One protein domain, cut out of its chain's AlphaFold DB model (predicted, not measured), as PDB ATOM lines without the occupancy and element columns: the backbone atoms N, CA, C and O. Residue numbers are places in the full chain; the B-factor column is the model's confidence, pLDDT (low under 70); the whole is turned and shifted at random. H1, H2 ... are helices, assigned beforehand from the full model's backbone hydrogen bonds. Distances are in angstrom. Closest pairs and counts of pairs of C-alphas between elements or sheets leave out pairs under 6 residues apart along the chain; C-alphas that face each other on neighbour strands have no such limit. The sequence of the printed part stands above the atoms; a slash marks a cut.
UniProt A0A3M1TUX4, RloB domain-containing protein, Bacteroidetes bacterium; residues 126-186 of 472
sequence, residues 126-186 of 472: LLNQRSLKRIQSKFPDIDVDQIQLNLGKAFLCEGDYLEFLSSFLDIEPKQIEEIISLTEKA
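What this domain is: This is residues 126 to 186 of the 472 residues of the protein "RloB domain-containing protein" of Bacteroidetes bacterium (UniProt A0A3M1TUX4). What shape do these atoms make? Four short helices form a small rounded ring: H3, the longest, packs across H4, the last residues of H4 meet the first part of H1 at a corner, with Leu 182 near Ser 131, and H2 packs on the end part of H1 and comes back near the end of H3, where the ring is closed only loosely. What is it made of? The printed part has 61 residues with four named helices, H1, H2, H3 and H4 in that order along the chain, and no named strand, and its class is all helix. How large is it? It is compact, with a radius of gyration of the C-alphas of 10.2 A and spans of 27 by 22 by 19 A.

Where its parts are: Where is the longest helix? H3 is residues 158 to 168, 15.1 A from first to last C-alpha, and C-alpha 158 is at (-30.383, -50.999, -10.483). Where are the other helices? H4 is residues 173 to 182, 14.5 A long, and C-alpha 182 is at (-29.502, -42.962, 0.010). H1 is residues 129 to 138, 14.3 A long, and C-alpha 129 is at (-32.066, -32.675, -4.338). H2 is residues 144 to 148, 5.9 A long.

How they stand to each other: What does H3 touch? H3 and H4 touch, closest at the C-alphas of Leu 165 and Ile 176, 6.5 A apart, and they run opposite ways at a steep tilt of 61 degrees. What else does H4 touch? H4 and H1 touch, closest at the C-alphas of Ser 131 and Leu 182, 5.9 A apart, and they run opposite ways at a steep tilt of 47 degrees. Where is H2? H2 and H1 touch, closest at the C-alphas of Gln 136 and Val 144, 6.8 A apart. H2 and H3 are close but not clearly touching, with the closest C-alphas, those of Gln 146 and Phe 168, 7.9 A apart, while H1 and H3 are apart, and so are H2 and H4. How do the helices' backbones run? In H1, H2, H3 and H4 every O i to N i+4 pair is within hydrogen-bond range.

The domain as a whole: How far does the whole reach? The two C-alphas farthest apart are those of Asp 141 and Leu 156, 26.9 A, and the first and last printed C-alphas, of Leu 126 and Ala 186, are 8.8 A apart. Is there a cut or a long link? The printed part has no cut; the links from H1 to H2 and from H3 to H4 are tight, and the link from H2 to H3 is short. Where is the confidence low? The mean pLDDT of the printed part is 84.8, and residues 156 and 186 are under 70.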
ATOM      1  N   LEU A 126     -34.524 -41.942  -8.813       82.12
ATOM      2  CA  LEU A 126     -34.494 -40.510  -9.068       82.12
ATOM      3  C   LEU A 126     -33.391 -39.835  -8.254       82.12
ATOM      4  O   LEU A 126     -33.454 -39.700  -7.023       82.12
ATOM      5  N   LEU A 127     -32.397 -39.310  -8.963       83.81
ATOM      6  CA  LEU A 127     -31.392 -38.451  -8.360       83.81
ATOM      7  C   LEU A 127     -31.981 -37.047  -8.162       83.81
ATOM      8  O   LEU A 127     -31.924 -36.183  -9.037       83.81
ATOM      9  N   ASN A 128     -32.601 -36.828  -7.001       85.94
ATOM     10  CA  ASN A 128     -33.202 -35.551  -6.629       85.94
ATOM     11  C   ASN A 128     -32.357 -34.789  -5.587       85.94
ATOM     12  O   ASN A 128     -31.394 -35.297  -5.012       85.94
ATOM     13  N   GLN A 129     -32.750 -33.546  -5.303       89.62
ATOM     14  CA  GLN A 129     -32.066 -32.675  -4.338       89.62
ATOM     15  C   GLN A 129     -31.998 -33.257  -2.915       89.62
ATOM     16  O   GLN A 129     -31.116 -32.904  -2.129       89.62
ATOM     17  N   ARG A 130     -32.941 -34.126  -2.540       89.38
ATOM     18  CA  ARG A 130     -32.968 -34.775  -1.227       89.38
ATOM     19  C   ARG A 130     -31.973 -35.931  -1.168       89.38
ATOM     20  O   ARG A 130     -31.220 -35.986  -0.196       89.38
ATOM     21  N   SER A 131     -31.923 -36.774  -2.201       88.81
ATOM     22  CA  SER A 131     -30.880 -37.790  -2.400       88.81
ATOM     23  C   SER A 131     -29.494 -37.142  -2.352       88.81
ATOM     24  O   SER A 131     -28.652 -37.543  -1.553       88.81
ATOM     25  N   LEU A 132     -29.302 -36.044  -3.091       90.69
ATOM     26  CA  LEU A 132     -28.036 -35.308  -3.150       90.69
ATOM     27  C   LEU A 132     -27.547 -34.843  -1.774       90.69
ATOM     28  O   LEU A 132     -26.401 -35.080  -1.406       90.69
ATOM     29  N   LYS A 133     -28.428 -34.231  -0.971       92.25
ATOM     30  CA  LYS A 133     -28.086 -33.784   0.391       92.25
ATOM     31  C   LYS A 133     -27.679 -34.938   1.303       92.25
ATOM     32  O   LYS A 133     -26.796 -34.769   2.140       92.25
ATOM     33  N   ARG A 134     -28.330 -36.098   1.169       92.88
ATOM     34  CA  ARG A 134     -27.973 -37.301   1.935       92.88
ATOM     35  C   ARG A 134     -26.608 -37.832   1.511       92.88
ATOM     36  O   ARG A 134     -25.794 -38.118   2.383       92.88
ATOM     37  N   ILE A 135     -26.365 -37.907   0.201       91.44
ATOM     38  CA  ILE A 135     -25.088 -38.335  -0.383       91.44
ATOM     39  C   ILE A 135     -23.971 -37.412   0.103       91.44
ATOM     40  O   ILE A 135     -23.045 -37.890   0.742       91.44
ATOM     41  N   GLN A 136     -24.110 -36.094  -0.061       93.12
ATOM     42  CA  GLN A 136     -23.118 -35.107   0.382       93.12
ATOM     43  C   GLN A 136     -22.867 -35.153   1.896       93.12
ATOM     44  O   GLN A 136     -21.735 -35.009   2.349       93.12
ATOM     45  N   SER A 137     -23.912 -35.363   2.702       95.06
ATOM     46  CA  SER A 137     -23.757 -35.477   4.156       95.06
ATOM     47  C   SER A 137     -22.971 -36.720   4.571       95.06
ATOM     48  O   SER A 137     -22.375 -36.712   5.647       95.06
ATOM     49  N   LYS A 138     -23.033 -37.796   3.783       94.69
ATOM     50  CA  LYS A 138     -22.375 -39.071   4.088       94.69
ATOM     51  C   LYS A 138     -20.992 -39.176   3.454       94.69
ATOM     52  O   LYS A 138     -20.087 -39.743   4.055       94.69
ATOM     53  N   PHE A 139     -20.839 -38.579   2.280       93.88
ATOM     54  CA  PHE A 139     -19.640 -38.575   1.462       93.88
ATOM     55  C   PHE A 139     -19.269 -37.129   1.106       93.88
ATOM     56  O   PHE A 139     -19.532 -36.678  -0.009       93.88
ATOM     57  N   PRO A 140     -18.683 -36.373   2.052       93.31
ATOM     58  CA  PRO A 140     -18.358 -34.962   1.840       93.31
ATOM     59  C   PRO A 140     -17.284 -34.739   0.766       93.31
ATOM     60  O   PRO A 140     -17.190 -33.634   0.242       93.31
ATOM     61  N   ASP A 141     -16.503 -35.774   0.447       92.88
ATOM     62  CA  ASP A 141     -15.417 -35.725  -0.535       92.88
ATOM     63  C   ASP A 141     -15.883 -36.010  -1.975       92.88
ATOM     64  O   ASP A 141     -15.107 -35.839  -2.911       92.88
ATOM     65  N   ILE A 142     -17.137 -36.443  -2.173       89.94
ATOM     66  CA  ILE A 142     -17.696 -36.639  -3.516       89.94
ATOM     67  C   ILE A 142     -17.956 -35.277  -4.161       89.94
ATOM     68  O   ILE A 142     -18.554 -34.393  -3.543       89.94
ATOM     69  N   ASP A 143     -17.555 -35.129  -5.425       88.88
ATOM     70  CA  ASP A 143     -17.829 -33.936  -6.225       88.88
ATOM     71  C   ASP A 143     -19.333 -33.813  -6.528       88.88
ATOM     72  O   ASP A 143     -19.883 -34.384  -7.474       88.88
ATOM     73  N   VAL A 144     -20.021 -33.063  -5.670       82.38
ATOM     74  CA  VAL A 144     -21.465 -32.822  -5.752       82.38
ATOM     75  C   VAL A 144     -21.836 -32.057  -7.017       82.38
ATOM     76  O   VAL A 144     -22.952 -32.236  -7.501       82.38
ATOM     77  N   ASP A 145     -20.928 -31.261  -7.591       87.06
ATOM     78  CA  ASP A 145     -21.220 -30.498  -8.803       87.06
ATOM     79  C   ASP A 145     -21.425 -31.446  -9.998       87.06
ATOM     80  O   ASP A 145     -22.346 -31.240 -10.794       87.06
ATOM     81  N   GLN A 146     -20.672 -32.553 -10.075       84.19
ATOM     82  CA  GLN A 146     -20.888 -33.589 -11.096       84.19
ATOM     83  C   GLN A 146     -22.229 -34.312 -10.931       84.19
ATOM     84  O   GLN A 146     -22.938 -34.556 -11.912       84.19
ATOM     85  N   ILE A 147     -22.625 -34.613  -9.692       82.94
ATOM     86  CA  ILE A 147     -23.934 -35.215  -9.410       82.94
ATOM     87  C   ILE A 147     -25.056 -34.213  -9.719       82.94
ATOM     88  O   ILE A 147     -26.100 -34.581 -10.259       82.94
ATOM     89  N   GLN A 148     -24.837 -32.927  -9.439       85.44
ATOM     90  CA  GLN A 148     -25.820 -31.869  -9.633       85.44
ATOM     91  C   GLN A 148     -26.182 -31.654 -11.110       85.44
ATOM     92  O   GLN A 148     -27.346 -31.383 -11.414       85.44
ATOM     93  N   LEU A 149     -25.227 -31.845 -12.028       83.50
ATOM     94  CA  LEU A 149     -25.465 -31.836 -13.481       83.50
ATOM     95  C   LEU A 149     -26.420 -32.947 -13.948       83.50
ATOM     96  O   LEU A 149     -26.963 -32.867 -15.048       83.50
ATOM     97  N   ASN A 150     -26.632 -33.964 -13.116       79.69
ATOM     98  CA  ASN A 150     -27.466 -35.126 -13.400       79.69
ATOM     99  C   ASN A 150     -28.742 -35.164 -12.536       79.69
ATOM    100  O   ASN A 150     -29.411 -36.195 -12.453       79.69
ATOM    101  N   LEU A 151     -29.110 -34.055 -11.882       80.25
ATOM    102  CA  LEU A 151     -30.376 -33.977 -11.155       80.25
ATOM    103  C   LEU A 151     -31.575 -34.108 -12.093       80.25
ATOM    104  O   LEU A 151     -31.631 -33.472 -13.141       80.25
ATOM    105  N   GLY A 152     -32.571 -34.885 -11.665       72.88
ATOM    106  CA  GLY A 152     -33.782 -35.144 -12.449       72.88
ATOM    107  C   GLY A 152     -33.643 -36.292 -13.452       72.88
ATOM    108  O   GLY A 152     -34.641 -36.673 -14.065       72.88
ATOM    109  N   LYS A 153     -32.445 -36.881 -13.576       75.44
ATOM    110  CA  LYS A 153     -32.262 -38.138 -14.301       75.44
ATOM    111  C   LYS A 153     -32.929 -39.281 -13.546       75.44
ATOM    112  O   LYS A 153     -32.779 -39.398 -12.325       75.44
ATOM    113  N   ALA A 154     -33.658 -40.095 -14.296       74.75
ATOM    114  CA  ALA A 154     -34.328 -41.292 -13.818       74.75
ATOM    115  C   ALA A 154     -33.628 -42.518 -14.413       74.75
ATOM    116  O   ALA A 154     -33.369 -42.556 -15.612       74.75
ATOM    117  N   PHE A 155     -33.333 -43.512 -13.581       75.88
ATOM    118  CA  PHE A 155     -32.733 -44.780 -14.008       75.88
ATOM    119  C   PHE A 155     -33.691 -45.911 -13.655       75.88
ATOM    120  O   PHE A 155     -34.329 -45.866 -12.605       75.88
ATOM    121  N   LEU A 156     -33.853 -46.901 -14.528       65.06
ATOM    122  CA  LEU A 156     -34.992 -47.818 -14.394       65.06
ATOM    123  C   LEU A 156     -34.637 -49.007 -13.533       65.06
ATOM    124  O   LEU A 156     -35.315 -49.300 -12.548       65.06
ATOM    125  N   CYS A 157     -33.545 -49.659 -13.912       71.88
ATOM    126  CA  CYS A 157     -33.029 -50.792 -13.191       71.88
ATOM    127  C   CYS A 157     -31.817 -50.392 -12.358       71.88
ATOM    128  O   CYS A 157     -31.173 -49.363 -12.575       71.88
ATOM    129  N   GLU A 158     -31.538 -51.213 -11.351       79.00
ATOM    130  CA  GLU A 158     -30.383 -50.999 -10.483       79.00
ATOM    131  C   GLU A 158     -29.084 -51.064 -11.274       79.00
ATOM    132  O   GLU A 158     -28.195 -50.266 -11.020       79.00
ATOM    133  N   GLY A 159     -29.014 -51.951 -12.273       79.81
ATOM    134  CA  GLY A 159     -27.867 -52.087 -13.168       79.81
ATOM    135  C   GLY A 159     -27.512 -50.779 -13.872       79.81
ATOM    136  O   GLY A 159     -26.388 -50.314 -13.728       79.81
ATOM    137  N   ASP A 160     -28.477 -50.134 -14.536       76.94
ATOM    138  CA  ASP A 160     -28.262 -48.848 -15.220       76.94
ATOM    139  C   ASP A 160     -27.801 -47.760 -14.241       76.94
ATOM    140  O   ASP A 160     -26.955 -46.923 -14.561       76.94
ATOM    141  N   TYR A 161     -28.364 -47.756 -13.029       84.69
ATOM    142  CA  TYR A 161     -28.011 -46.765 -12.021       84.69
ATOM    143  C   TYR A 161     -26.619 -47.011 -11.424       84.69
ATOM    144  O   TYR A 161     -25.846 -46.068 -11.257       84.69
ATOM    145  N   LEU A 162     -26.283 -48.272 -11.143       84.62
ATOM    146  CA  LEU A 162     -24.952 -48.721 -10.731       84.62
ATOM    147  C   LEU A 162     -23.913 -48.326 -11.777       84.62
ATOM    148  O   LEU A 162     -22.887 -47.737 -11.444       84.62
ATOM    149  N   GLU A 163     -24.199 -48.615 -13.043       82.19
ATOM    150  CA  GLU A 163     -23.325 -48.315 -14.166       82.19
ATOM    151  C   GLU A 163     -23.124 -46.806 -14.324       82.19
ATOM    152  O   GLU A 163     -21.985 -46.351 -14.427       82.19
ATOM    153  N   PHE A 164     -24.191 -46.006 -14.211       86.31
ATOM    154  CA  PHE A 164     -24.083 -44.549 -14.122       86.31
ATOM    155  C   PHE A 164     -23.163 -44.107 -12.990       86.31
ATOM    156  O   PHE A 164     -22.207 -43.380 -13.239       86.31
ATOM    157  N   LEU A 165     -23.424 -44.545 -11.758       87.19
ATOM    158  CA  LEU A 165     -22.629 -44.136 -10.603       87.19
ATOM    159  C   LEU A 165     -21.159 -44.541 -10.769       87.19
ATOM    160  O   LEU A 165     -20.288 -43.737 -10.470       87.19
ATOM    161  N   SER A 166     -20.884 -45.735 -11.297       87.50
ATOM    162  CA  SER A 166     -19.519 -46.238 -11.501       87.50
ATOM    163  C   SER A 166     -18.756 -45.548 -12.636       87.50
ATOM    164  O   SER A 166     -17.538 -45.422 -12.565       87.50
ATOM    165  N   SER A 167     -19.456 -45.108 -13.686       84.25
ATOM    166  CA  SER A 167     -18.842 -44.469 -14.856       84.25
ATOM    167  C   SER A 167     -18.703 -42.956 -14.694       84.25
ATOM    168  O   SER A 167     -17.773 -42.366 -15.243       84.25
ATOM    169  N   PHE A 168     -19.609 -42.324 -13.943       83.75
ATOM    170  CA  PHE A 168     -19.621 -40.874 -13.744       83.75
ATOM    171  C   PHE A 168     -18.957 -40.417 -12.456       83.75
ATOM    172  O   PHE A 168     -18.519 -39.273 -12.401       83.75
ATOM    173  N   LEU A 169     -18.905 -41.258 -11.424       82.88
ATOM    174  CA  LEU A 169     -18.313 -40.895 -10.145       82.88
ATOM    175  C   LEU A 169     -17.071 -41.753  -9.913       82.88
ATOM    176  O   LEU A 169     -17.123 -42.976  -9.994       82.88
ATOM    177  N   ASP A 170     -15.952 -41.105  -9.595       86.69
ATOM    178  CA  ASP A 170     -14.717 -41.778  -9.178       86.69
ATOM    179  C   ASP A 170     -14.865 -42.255  -7.721       86.69
ATOM    180  O   ASP A 170     -14.362 -41.634  -6.783       86.69
ATOM    181  N   ILE A 171     -15.687 -43.290  -7.520       89.06
ATOM    182  CA  ILE A 171     -16.075 -43.803  -6.202       89.06
ATOM    183  C   ILE A 171     -15.928 -45.320  -6.116       89.06
ATOM    184  O   ILE A 171     -16.144 -46.058  -7.074       89.06
ATOM    185  N   GLU A 172     -15.599 -45.798  -4.920       92.31
ATOM    186  CA  GLU A 172     -15.424 -47.224  -4.661       92.31
ATOM    187  C   GLU A 172     -16.769 -47.973  -4.721       92.31
ATOM    188  O   GLU A 172     -17.784 -47.435  -4.264       92.31
ATOM    189  N   PRO A 173     -16.805 -49.252  -5.148       90.81
ATOM    190  CA  PRO A 173     -18.043 -50.038  -5.240       90.81
ATOM    191  C   PRO A 173     -18.896 -50.028  -3.963       90.81
ATOM    192  O   PRO A 173     -20.118 -49.924  -4.016       90.81
ATOM    193  N   LYS A 174     -18.253 -50.037  -2.790       90.75
ATOM    194  CA  LYS A 174     -18.944 -49.959  -1.494       90.75
ATOM    195  C   LYS A 174     -19.678 -48.626  -1.283       90.75
ATOM    196  O   LYS A 174     -20.720 -48.592  -0.634       90.75
ATOM    197  N   GLN A 175     -19.136 -47.523  -1.801       91.50
ATOM    198  CA  GLN A 175     -19.802 -46.221  -1.755       91.50
ATOM    199  C   GLN A 175     -20.991 -46.190  -2.714       91.50
ATOM    200  O   GLN A 175     -21.989 -45.564  -2.385       91.50
ATOM    201  N   ILE A 176     -20.916 -46.889  -3.852       90.06
ATOM    202  CA  ILE A 176     -22.020 -46.990  -4.815       90.06
ATOM    203  C   ILE A 176     -23.246 -47.645  -4.171       90.06
ATOM    204  O   ILE A 176     -24.318 -47.044  -4.176       90.06
ATOM    205  N   GLU A 177     -23.090 -48.824  -3.559       88.44
ATOM    206  CA  GLU A 177     -24.181 -49.516  -2.842       88.44
ATOM    207  C   GLU A 177     -24.823 -48.604  -1.785       88.44
ATOM    208  O   GLU A 177     -26.043 -48.527  -1.616       88.44
ATOM    209  N   GLU A 178     -23.984 -47.848  -1.083       89.56
ATOM    210  CA  GLU A 178     -24.429 -46.938  -0.047       89.56
ATOM    211  C   GLU A 178     -25.108 -45.687  -0.628       89.56
ATOM    212  O   GLU A 178     -26.111 -45.246  -0.072       89.56
ATOM    213  N   ILE A 179     -24.658 -45.151  -1.764       89.44
ATOM    214  CA  ILE A 179     -25.353 -44.087  -2.506       89.44
ATOM    215  C   ILE A 179     -26.719 -44.568  -2.986       89.44
ATOM    216  O   ILE A 179     -27.697 -43.848  -2.795       89.44
ATOM    217  N   ILE A 180     -26.816 -45.783  -3.527       87.75
ATOM    218  CA  ILE A 180     -28.090 -46.385  -3.942       87.75
ATOM    219  C   ILE A 180     -29.067 -46.415  -2.769       87.75
ATOM    220  O   ILE A 180     -30.196 -45.951  -2.910       87.75
ATOM    221  N   SER A 181     -28.605 -46.822  -1.581       85.12
ATOM    222  CA  SER A 181     -29.427 -46.814  -0.359       85.12
ATOM    223  C   SER A 181     -29.879 -45.413   0.092       85.12
ATOM    224  O   SER A 181     -30.857 -45.274   0.830       85.12
ATOM    225  N   LEU A 182     -29.169 -44.354  -0.314       86.25
ATOM    226  CA  LEU A 182     -29.502 -42.962   0.010       86.25
ATOM    227  C   LEU A 182     -30.398 -42.298  -1.036       86.25
ATOM    228  O   LEU A 182     -31.089 -41.321  -0.704       86.25
ATOM    229  N   THR A 183     -30.370 -42.801  -2.268       84.75
ATOM    230  CA  THR A 183     -31.183 -42.313  -3.374       84.75
ATOM    231  C   THR A 183     -32.634 -42.705  -3.165       84.75
ATOM    232  O   THR A 183     -32.971 -43.845  -2.861       84.75
ATOM    233  N   GLU A 184     -33.529 -41.729  -3.291       70.94
ATOM    234  CA  GLU A 184     -34.958 -41.991  -3.231       70.94
ATOM    235  C   GLU A 184     -35.390 -42.812  -4.449       70.94
ATOM    236  O   GLU A 184     -35.556 -42.283  -5.544       70.94
ATOM    237  N   LYS A 185     -35.604 -44.110  -4.229       70.69
ATOM    238  CA  LYS A 185     -36.443 -44.955  -5.076       70.69
ATOM    239  C   LYS A 185     -37.694 -45.274  -4.277       70.69
ATOM    240  O   LYS A 185     -37.618 -45.886  -3.213       70.69
ATOM    241  N   ALA A 186     -38.851 -44.792  -4.731       58.28
ATOM    242  CA  ALA A 186     -40.069 -44.976  -3.950       58.28
ATOM    243  C   ALA A 186     -40.495 -46.454  -3.921       58.28
ATOM    244  O   ALA A 186     -41.085 -46.877  -2.924       58.28
TER     245      ALA A 186